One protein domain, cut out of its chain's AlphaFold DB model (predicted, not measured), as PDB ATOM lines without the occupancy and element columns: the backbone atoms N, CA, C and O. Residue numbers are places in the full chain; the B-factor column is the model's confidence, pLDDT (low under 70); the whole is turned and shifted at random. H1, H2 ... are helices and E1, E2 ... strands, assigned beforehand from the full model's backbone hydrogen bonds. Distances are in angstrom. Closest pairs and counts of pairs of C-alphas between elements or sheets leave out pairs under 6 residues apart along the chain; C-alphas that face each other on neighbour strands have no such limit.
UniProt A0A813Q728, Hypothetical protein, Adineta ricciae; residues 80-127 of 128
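AT A GLANCE: This is residues 80 to 127 of the 128 residues of the protein "Hypothetical protein" of Adineta ricciae (UniProt A0A813Q728). The longest helix, H1, and the short H2 make a hooked corner at one end; from there the chain reaches away as an arm through strand E1 to a small helix, H3, at the far end. Residues 109 to 116 and 118 to 125 stand free. The printed part has 48 residues, with H1, H2, E1, H3 in order, of mixed class. It is extended, radius of gyration of the C-alphas 16.5 A, spanning 46 by 23 by 14 A.

HOW THE PARTS SIT: Look first at H1, residues 80 to 94: with residues 91 to 92 alone it only just touches H2, residues 96 to 99, with 3 pairs of C-alphas within 8 A, only at the corner; the closest C-alphas, of Ile 92 and Ser 99, are 5.8 A apart. E1, residues 109 to 115, pairs with no named strand and is apart from H1 and from H3, residues 120 to 126. Every O i to N i+4 pair is within hydrogen-bond range in H1, 2 of 3 in H3; H2 is too short for such a pair.

IN THESE COORDINATES: Find C-alpha 80 at (24.289, -9.384, -44.954); H1 runs 21.4 A from there. E1 runs 16.2 A, and H3 ends at C-alpha 126, (52.581, -11.020, -40.744).

THE WHOLE: The farthest C-alphas, of Ala 94 and Glu 121, are 46.9 A apart. The printed part has no cut, no link is long, and no printed residue is under 70 in pLDDT.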
ATOM      1  N   ILE A  80      23.700 -10.625 -45.476       96.56
ATOM      2  CA  ILE A  80      24.289  -9.384 -44.954       96.56
ATOM      3  C   ILE A  80      24.722  -8.474 -46.107       96.56
ATOM      4  O   ILE A  80      24.484  -7.267 -46.067       96.56
ATOM      5  N   ILE A  81      25.352  -9.048 -47.134       97.50
ATOM      6  CA  ILE A  81      25.815  -8.324 -48.324       97.50
ATOM      7  C   ILE A  81      24.631  -7.696 -49.072       97.50
ATOM      8  O   ILE A  81      24.681  -6.514 -49.423       97.50
ATOM      9  N   ASP A  82      23.558  -8.457 -49.274       97.88
ATOM     10  CA  ASP A  82      22.362  -8.016 -49.990       97.88
ATOM     11  C   ASP A  82      21.626  -6.921 -49.215       97.88
ATOM     12  O   ASP A  82      21.279  -5.881 -49.780       97.88
ATOM     13  N   CYS A  83      21.467  -7.106 -47.901       97.75
ATOM     14  CA  CYS A  83      20.874  -6.106 -47.020       97.75
ATOM     15  C   CYS A  83      21.676  -4.793 -47.033       97.75
ATOM     16  O   CYS A  83      21.109  -3.715 -47.230       97.75
ATOM     17  N   ALA A  84      23.006  -4.869 -46.912       96.56
ATOM     18  CA  ALA A  84      23.876  -3.695 -46.991       96.56
ATOM     19  C   ALA A  84      23.777  -2.996 -48.358       96.56
ATOM     20  O   ALA A  84      23.711  -1.766 -48.419       96.56
ATOM     21  N   SER A  85      23.715  -3.767 -49.451       97.25
ATOM     22  CA  SER A  85      23.542  -3.233 -50.804       97.25
ATOM     23  C   SER A  85      22.236  -2.456 -50.944       97.25
ATOM     24  O   SER A  85      22.231  -1.354 -51.493       97.25
ATOM     25  N   GLU A  86      21.134  -3.000 -50.430       98.06
ATOM     26  CA  GLU A  86      19.824  -2.359 -50.515       98.06
ATOM     27  C   GLU A  86      19.767  -1.060 -49.704       98.06
ATOM     28  O   GLU A  86      19.355  -0.020 -50.223       98.06
ATOM     29  N   ILE A  87      20.279  -1.077 -48.472       97.06
ATOM     30  CA  ILE A  87      20.373   0.125 -47.634       97.06
ATOM     31  C   ILE A  87      21.204   1.207 -48.337       97.06
ATOM     32  O   ILE A  87      20.779   2.362 -48.425       97.06
ATOM     33  N   GLN A  88      22.364   0.845 -48.890       97.31
ATOM     34  CA  GLN A  88      23.235   1.792 -49.586       97.31
ATOM     35  C   GLN A  88      22.553   2.392 -50.826       97.31
ATOM     36  O   GLN A  88      22.644   3.601 -51.043       97.31
ATOM     37  N   LYS A  89      21.800   1.597 -51.600       97.38
ATOM     38  CA  LYS A  89      21.005   2.102 -52.736       97.38
ATOM     39  C   LYS A  89      19.958   3.118 -52.292       97.38
ATOM     40  O   LYS A  89      19.805   4.153 -52.942       97.38
ATOM     41  N   GLN A  90      19.249   2.852 -51.196       98.06
ATOM     42  CA  GLN A  90      18.229   3.765 -50.676       98.06
ATOM     43  C   GLN A  90      18.840   5.089 -50.201       98.06
ATOM     44  O   GLN A  90      18.316   6.156 -50.526       98.06
ATOM     45  N   ILE A  91      19.985   5.033 -49.512       97.25
ATOM     46  CA  ILE A  91      20.727   6.223 -49.066       97.25
ATOM     47  C   ILE A  91      21.201   7.053 -50.266       97.25
ATOM     48  O   ILE A  91      20.989   8.265 -50.294       97.25
ATOM     49  N   ILE A  92      21.787   6.413 -51.280       97.62
ATOM     50  CA  ILE A  92      22.273   7.102 -52.486       97.62
ATOM     51  C   ILE A  92      21.110   7.706 -53.281       97.62
ATOM     52  O   ILE A  92      21.217   8.828 -53.770       97.62
ATOM     53  N   LYS A  93      19.971   7.011 -53.382       97.62
ATOM     54  CA  LYS A  93      18.771   7.549 -54.037       97.62
ATOM     55  C   LYS A  93      18.256   8.811 -53.337       97.62
ATOM     56  O   LYS A  93      17.790   9.725 -54.011       97.62
ATOM     57  N   ALA A  94      18.333   8.856 -52.007       97.75
ATOM     58  CA  ALA A  94      17.940  10.024 -51.225       97.75
ATOM     59  C   ALA A  94      18.954  11.176 -51.336       97.75
ATOM     60  O   ALA A  94      18.554  12.338 -51.382       97.75
ATOM     61  N   ASN A  95      20.254  10.868 -51.397       97.12
ATOM     62  CA  ASN A  95      21.316  11.854 -51.585       97.12
ATOM     63  C   ASN A  95      22.438  11.309 -52.494       97.12
ATOM     64  O   ASN A  95      23.347  10.624 -52.009       97.12
ATOM     65  N   PRO A  96      22.432  11.669 -53.790       96.12
ATOM     66  CA  PRO A  96      23.410  11.171 -54.757       96.12
ATOM     67  C   PRO A  96      24.871  11.513 -54.436       96.12
ATOM     68  O   PRO A  96      25.765  10.757 -54.811       96.12
ATOM     69  N   LEU A  97      25.134  12.603 -53.704       96.38
ATOM     70  CA  LEU A  97      26.498  13.019 -53.342       96.38
ATOM     71  C   LEU A  97      27.203  12.006 -52.425       96.38
ATOM     72  O   LEU A  97      28.428  11.972 -52.360       96.38
ATOM     73  N   LEU A  98      26.444  11.149 -51.734       96.31
ATOM     74  CA  LEU A  98      27.002  10.105 -50.873       96.31
ATOM     75  C   LEU A  98      27.572   8.918 -51.658       96.31
ATOM     76  O   LEU A  98      28.233   8.067 -51.062       96.31
ATOM     77  N   SER A  99      27.356   8.851 -52.977       94.44
ATOM     78  CA  SER A  99      27.888   7.770 -53.812       94.44
ATOM     79  C   SER A  99      29.417   7.705 -53.762       94.44
ATOM     80  O   SER A  99      29.965   6.611 -53.671       94.44
ATOM     81  N   GLU A 100      30.102   8.851 -53.779       94.12
ATOM     82  CA  GLU A 100      31.574   8.913 -53.739       94.12
ATOM     83  C   GLU A 100      32.143   8.578 -52.355       94.12
ATOM     84  O   GLU A 100      33.237   8.033 -52.240       94.12
ATOM     85  N   ALA A 101      31.388   8.878 -51.296       94.31
ATOM     86  CA  ALA A 101      31.778   8.580 -49.921       94.31
ATOM     87  C   ALA A 101      31.506   7.120 -49.527       94.31
ATOM     88  O   ALA A 101      32.002   6.645 -48.504       94.31
ATOM     89  N   SER A 102      30.686   6.410 -50.302       94.12
ATOM     90  CA  SER A 102      30.284   5.055 -49.963       94.12
ATOM     91  C   SER A 102      31.377   4.046 -50.304       94.12
ATOM     92  O   SER A 102      31.954   4.050 -51.389       94.12
ATOM     93  N   THR A 103      31.633   3.125 -49.380       92.94
ATOM     94  CA  THR A 103      32.546   2.008 -49.630       92.94
ATOM     95  C   THR A 103      31.889   0.993 -50.569       92.94
ATOM     96  O   THR A 103      30.672   0.801 -50.561       92.94
ATOM     97  N   SER A 104      32.695   0.342 -51.404       94.44
ATOM     98  CA  SER A 104      32.211  -0.702 -52.306       94.44
ATOM     99  C   SER A 104      31.796  -1.943 -51.509       94.44
ATOM    100  O   SER A 104      32.579  -2.443 -50.698       94.44
ATOM    101  N   ILE A 105      30.593  -2.471 -51.753       95.06
ATOM    102  CA  ILE A 105      30.035  -3.625 -51.024       95.06
ATOM    103  C   ILE A 105      30.991  -4.841 -50.972       95.06
ATOM    104  O   ILE A 105      31.185  -5.377 -49.883       95.06
ATOM    105  N   PRO A 106      31.679  -5.254 -52.060       92.81
ATOM    106  CA  PRO A 106      32.636  -6.369 -52.022       92.81
ATOM    107  C   PRO A 106      33.837  -6.158 -51.088       92.81
ATOM    108  O   PRO A 106      34.523  -7.113 -50.734       92.81
ATOM    109  N   THR A 107      34.120  -4.909 -50.709       95.12
ATOM    110  CA  THR A 107      35.217  -4.568 -49.792       95.12
ATOM    111  C   THR A 107      34.768  -4.485 -48.337       95.12
ATOM    112  O   THR A 107      35.586  -4.172 -47.476       95.12
ATOM    113  N   LEU A 108      33.499  -4.780 -48.039       95.69
ATOM    114  CA  LEU A 108      32.962  -4.723 -46.689       95.69
ATOM    115  C   LEU A 108      33.637  -5.755 -45.773       95.69
ATOM    116  O   LEU A 108      33.738  -6.948 -46.076       95.69
ATOM    117  N   HIS A 109      34.109  -5.280 -44.628       96.81
ATOM    118  CA  HIS A 109      34.805  -6.085 -43.637       96.81
ATOM    119  C   HIS A 109      34.613  -5.496 -42.243       96.81
ATOM    120  O   HIS A 109      34.326  -4.310 -42.084       96.81
ATOM    121  N   VAL A 110      34.807  -6.332 -41.226       96.62
ATOM    122  CA  VAL A 110      34.891  -5.895 -39.833       96.62
ATOM    123  C   VAL A 110      36.364  -5.753 -39.476       96.62
ATOM    124  O   VAL A 110      37.101  -6.738 -39.498       96.62
ATOM    125  N   THR A 111      36.802  -4.541 -39.150       97.31
ATOM    126  CA  THR A 111      38.167  -4.284 -38.672       97.31
ATOM    127  C   THR A 111      38.306  -4.739 -37.224       97.31
ATOM    128  O   THR A 111      37.605  -4.245 -36.348       97.31
ATOM    129  N   LEU A 112      39.217  -5.678 -36.974       96.88
ATOM    130  CA  LEU A 112      39.491  -6.244 -35.651       96.88
ATOM    131  C   LEU A 112      40.624  -5.498 -34.936       96.88
ATOM    132  O   LEU A 112      40.564  -5.282 -33.731       96.88
ATOM    133  N   MET A 113      41.665  -5.105 -35.678       95.12
ATOM    134  CA  MET A 113      42.840  -4.421 -35.133       95.12
ATOM    135  C   MET A 113      43.470  -3.511 -36.188       95.12
ATOM    136  O   MET A 113      43.532  -3.889 -37.353       95.12
ATOM    137  N   VAL A 114      43.977  -2.346 -35.780       94.56
ATOM    138  CA  VAL A 114      44.729  -1.414 -36.640       94.56
ATOM    139  C   VAL A 114      46.142  -1.238 -36.100       94.56
ATOM    140  O   VAL A 114      46.340  -1.145 -34.890       94.56
ATOM    141  N   PHE A 115      47.134  -1.205 -36.983       92.75
ATOM    142  CA  PHE A 115      48.536  -1.093 -36.592       92.75
ATOM    143  C   PHE A 115      49.374  -0.406 -37.678       92.75
ATOM    144  O   PHE A 115      48.913  -0.144 -38.794       92.75
ATOM    145  N   ALA A 116      50.606  -0.052 -37.319       92.06
ATOM    146  CA  ALA A 116      51.559   0.601 -38.205       92.06
ATOM    147  C   ALA A 116      52.780  -0.300 -38.423       92.06
ATOM    148  O   ALA A 116      53.469  -0.652 -37.468       92.06
ATOM    149  N   LEU A 117      53.047  -0.639 -39.679       90.31
ATOM    150  CA  LEU A 117      54.233  -1.368 -40.126       90.31
ATOM    151  C   LEU A 117      55.254  -0.364 -40.646       90.31
ATOM    152  O   LEU A 117      54.925   0.436 -41.529       90.31
ATOM    153  N   LYS A 118      56.466  -0.371 -40.088       89.00
ATOM    154  CA  LYS A 118      57.490   0.632 -40.414       89.00
ATOM    155  C   LYS A 118      58.508   0.105 -41.410       89.00
ATOM    156  O   LYS A 118      58.986   0.885 -42.228       89.00
ATOM    157  N   THR A 119      58.814  -1.188 -41.351       88.94
ATOM    158  CA  THR A 119      59.815  -1.816 -42.219       88.94
ATOM    159  C   THR A 119      59.232  -2.974 -43.025       88.94
ATOM    160  O   THR A 119      58.102  -3.419 -42.794       88.94
ATOM    161  N   ASP A 120      59.999  -3.465 -43.997       86.94
ATOM    162  CA  ASP A 120      59.609  -4.632 -44.788       86.94
ATOM    163  C   ASP A 120      59.670  -5.923 -43.960       86.94
ATOM    164  O   ASP A 120      58.851  -6.822 -44.162       86.94
ATOM    165  N   GLU A 121      60.554  -6.002 -42.962       88.00
ATOM    166  CA  GLU A 121      60.588  -7.119 -42.016       88.00
ATOM    167  C   GLU A 121      59.290  -7.215 -41.202       88.00
ATOM    168  O   GLU A 121      58.788  -8.323 -40.992       88.00
ATOM    169  N   ASP A 122      58.712  -6.079 -40.785       86.94
ATOM    170  CA  ASP A 122      57.417  -6.053 -40.088       86.94
ATOM    171  C   ASP A 122      56.313  -6.673 -40.958       86.94
ATOM    172  O   ASP A 122      55.485  -7.446 -40.472       86.94
ATOM    173  N   ARG A 123      56.324  -6.377 -42.266       85.81
ATOM    174  CA  ARG A 123      55.363  -6.934 -43.234       85.81
ATOM    175  C   ARG A 123      55.572  -8.433 -43.425       85.81
ATOM    176  O   ARG A 123      54.600  -9.183 -43.426       85.81
ATOM    177  N   GLN A 124      56.819  -8.888 -43.541       86.81
ATOM    178  CA  GLN A 124      57.136 -10.309 -43.731       86.81
ATOM    179  C   GLN A 124      56.745 -11.175 -42.528       86.81
ATOM    180  O   GLN A 124      56.386 -12.338 -42.706       86.81
ATOM    181  N   ARG A 125      56.787 -10.630 -41.306       87.12
ATOM    182  CA  ARG A 125      56.367 -11.346 -40.088       87.12
ATOM    183  C   ARG A 125      54.865 -11.632 -40.032       87.12
ATOM    184  O   ARG A 125      54.479 -12.554 -39.330       87.12
ATOM    185  N   LEU A 126      54.040 -10.867 -40.748       82.19
ATOM    186  CA  LEU A 126      52.581 -11.020 -40.744       82.19
ATOM    187  C   LEU A 126      52.047 -12.036 -41.759       82.19
ATOM    188  O   LEU A 126      50.887 -12.422 -41.666       82.19
ATOM    189  N   VAL A 127      52.858 -12.416 -42.748       74.25
ATOM    190  CA  VAL A 127      52.439 -13.278 -43.871       74.25
ATOM    191  C   VAL A 127      52.889 -14.736 -43.680       74.25
ATOM    192  O   VAL A 127      52.507 -15.601 -44.463       74.25
TER     193      VAL A 127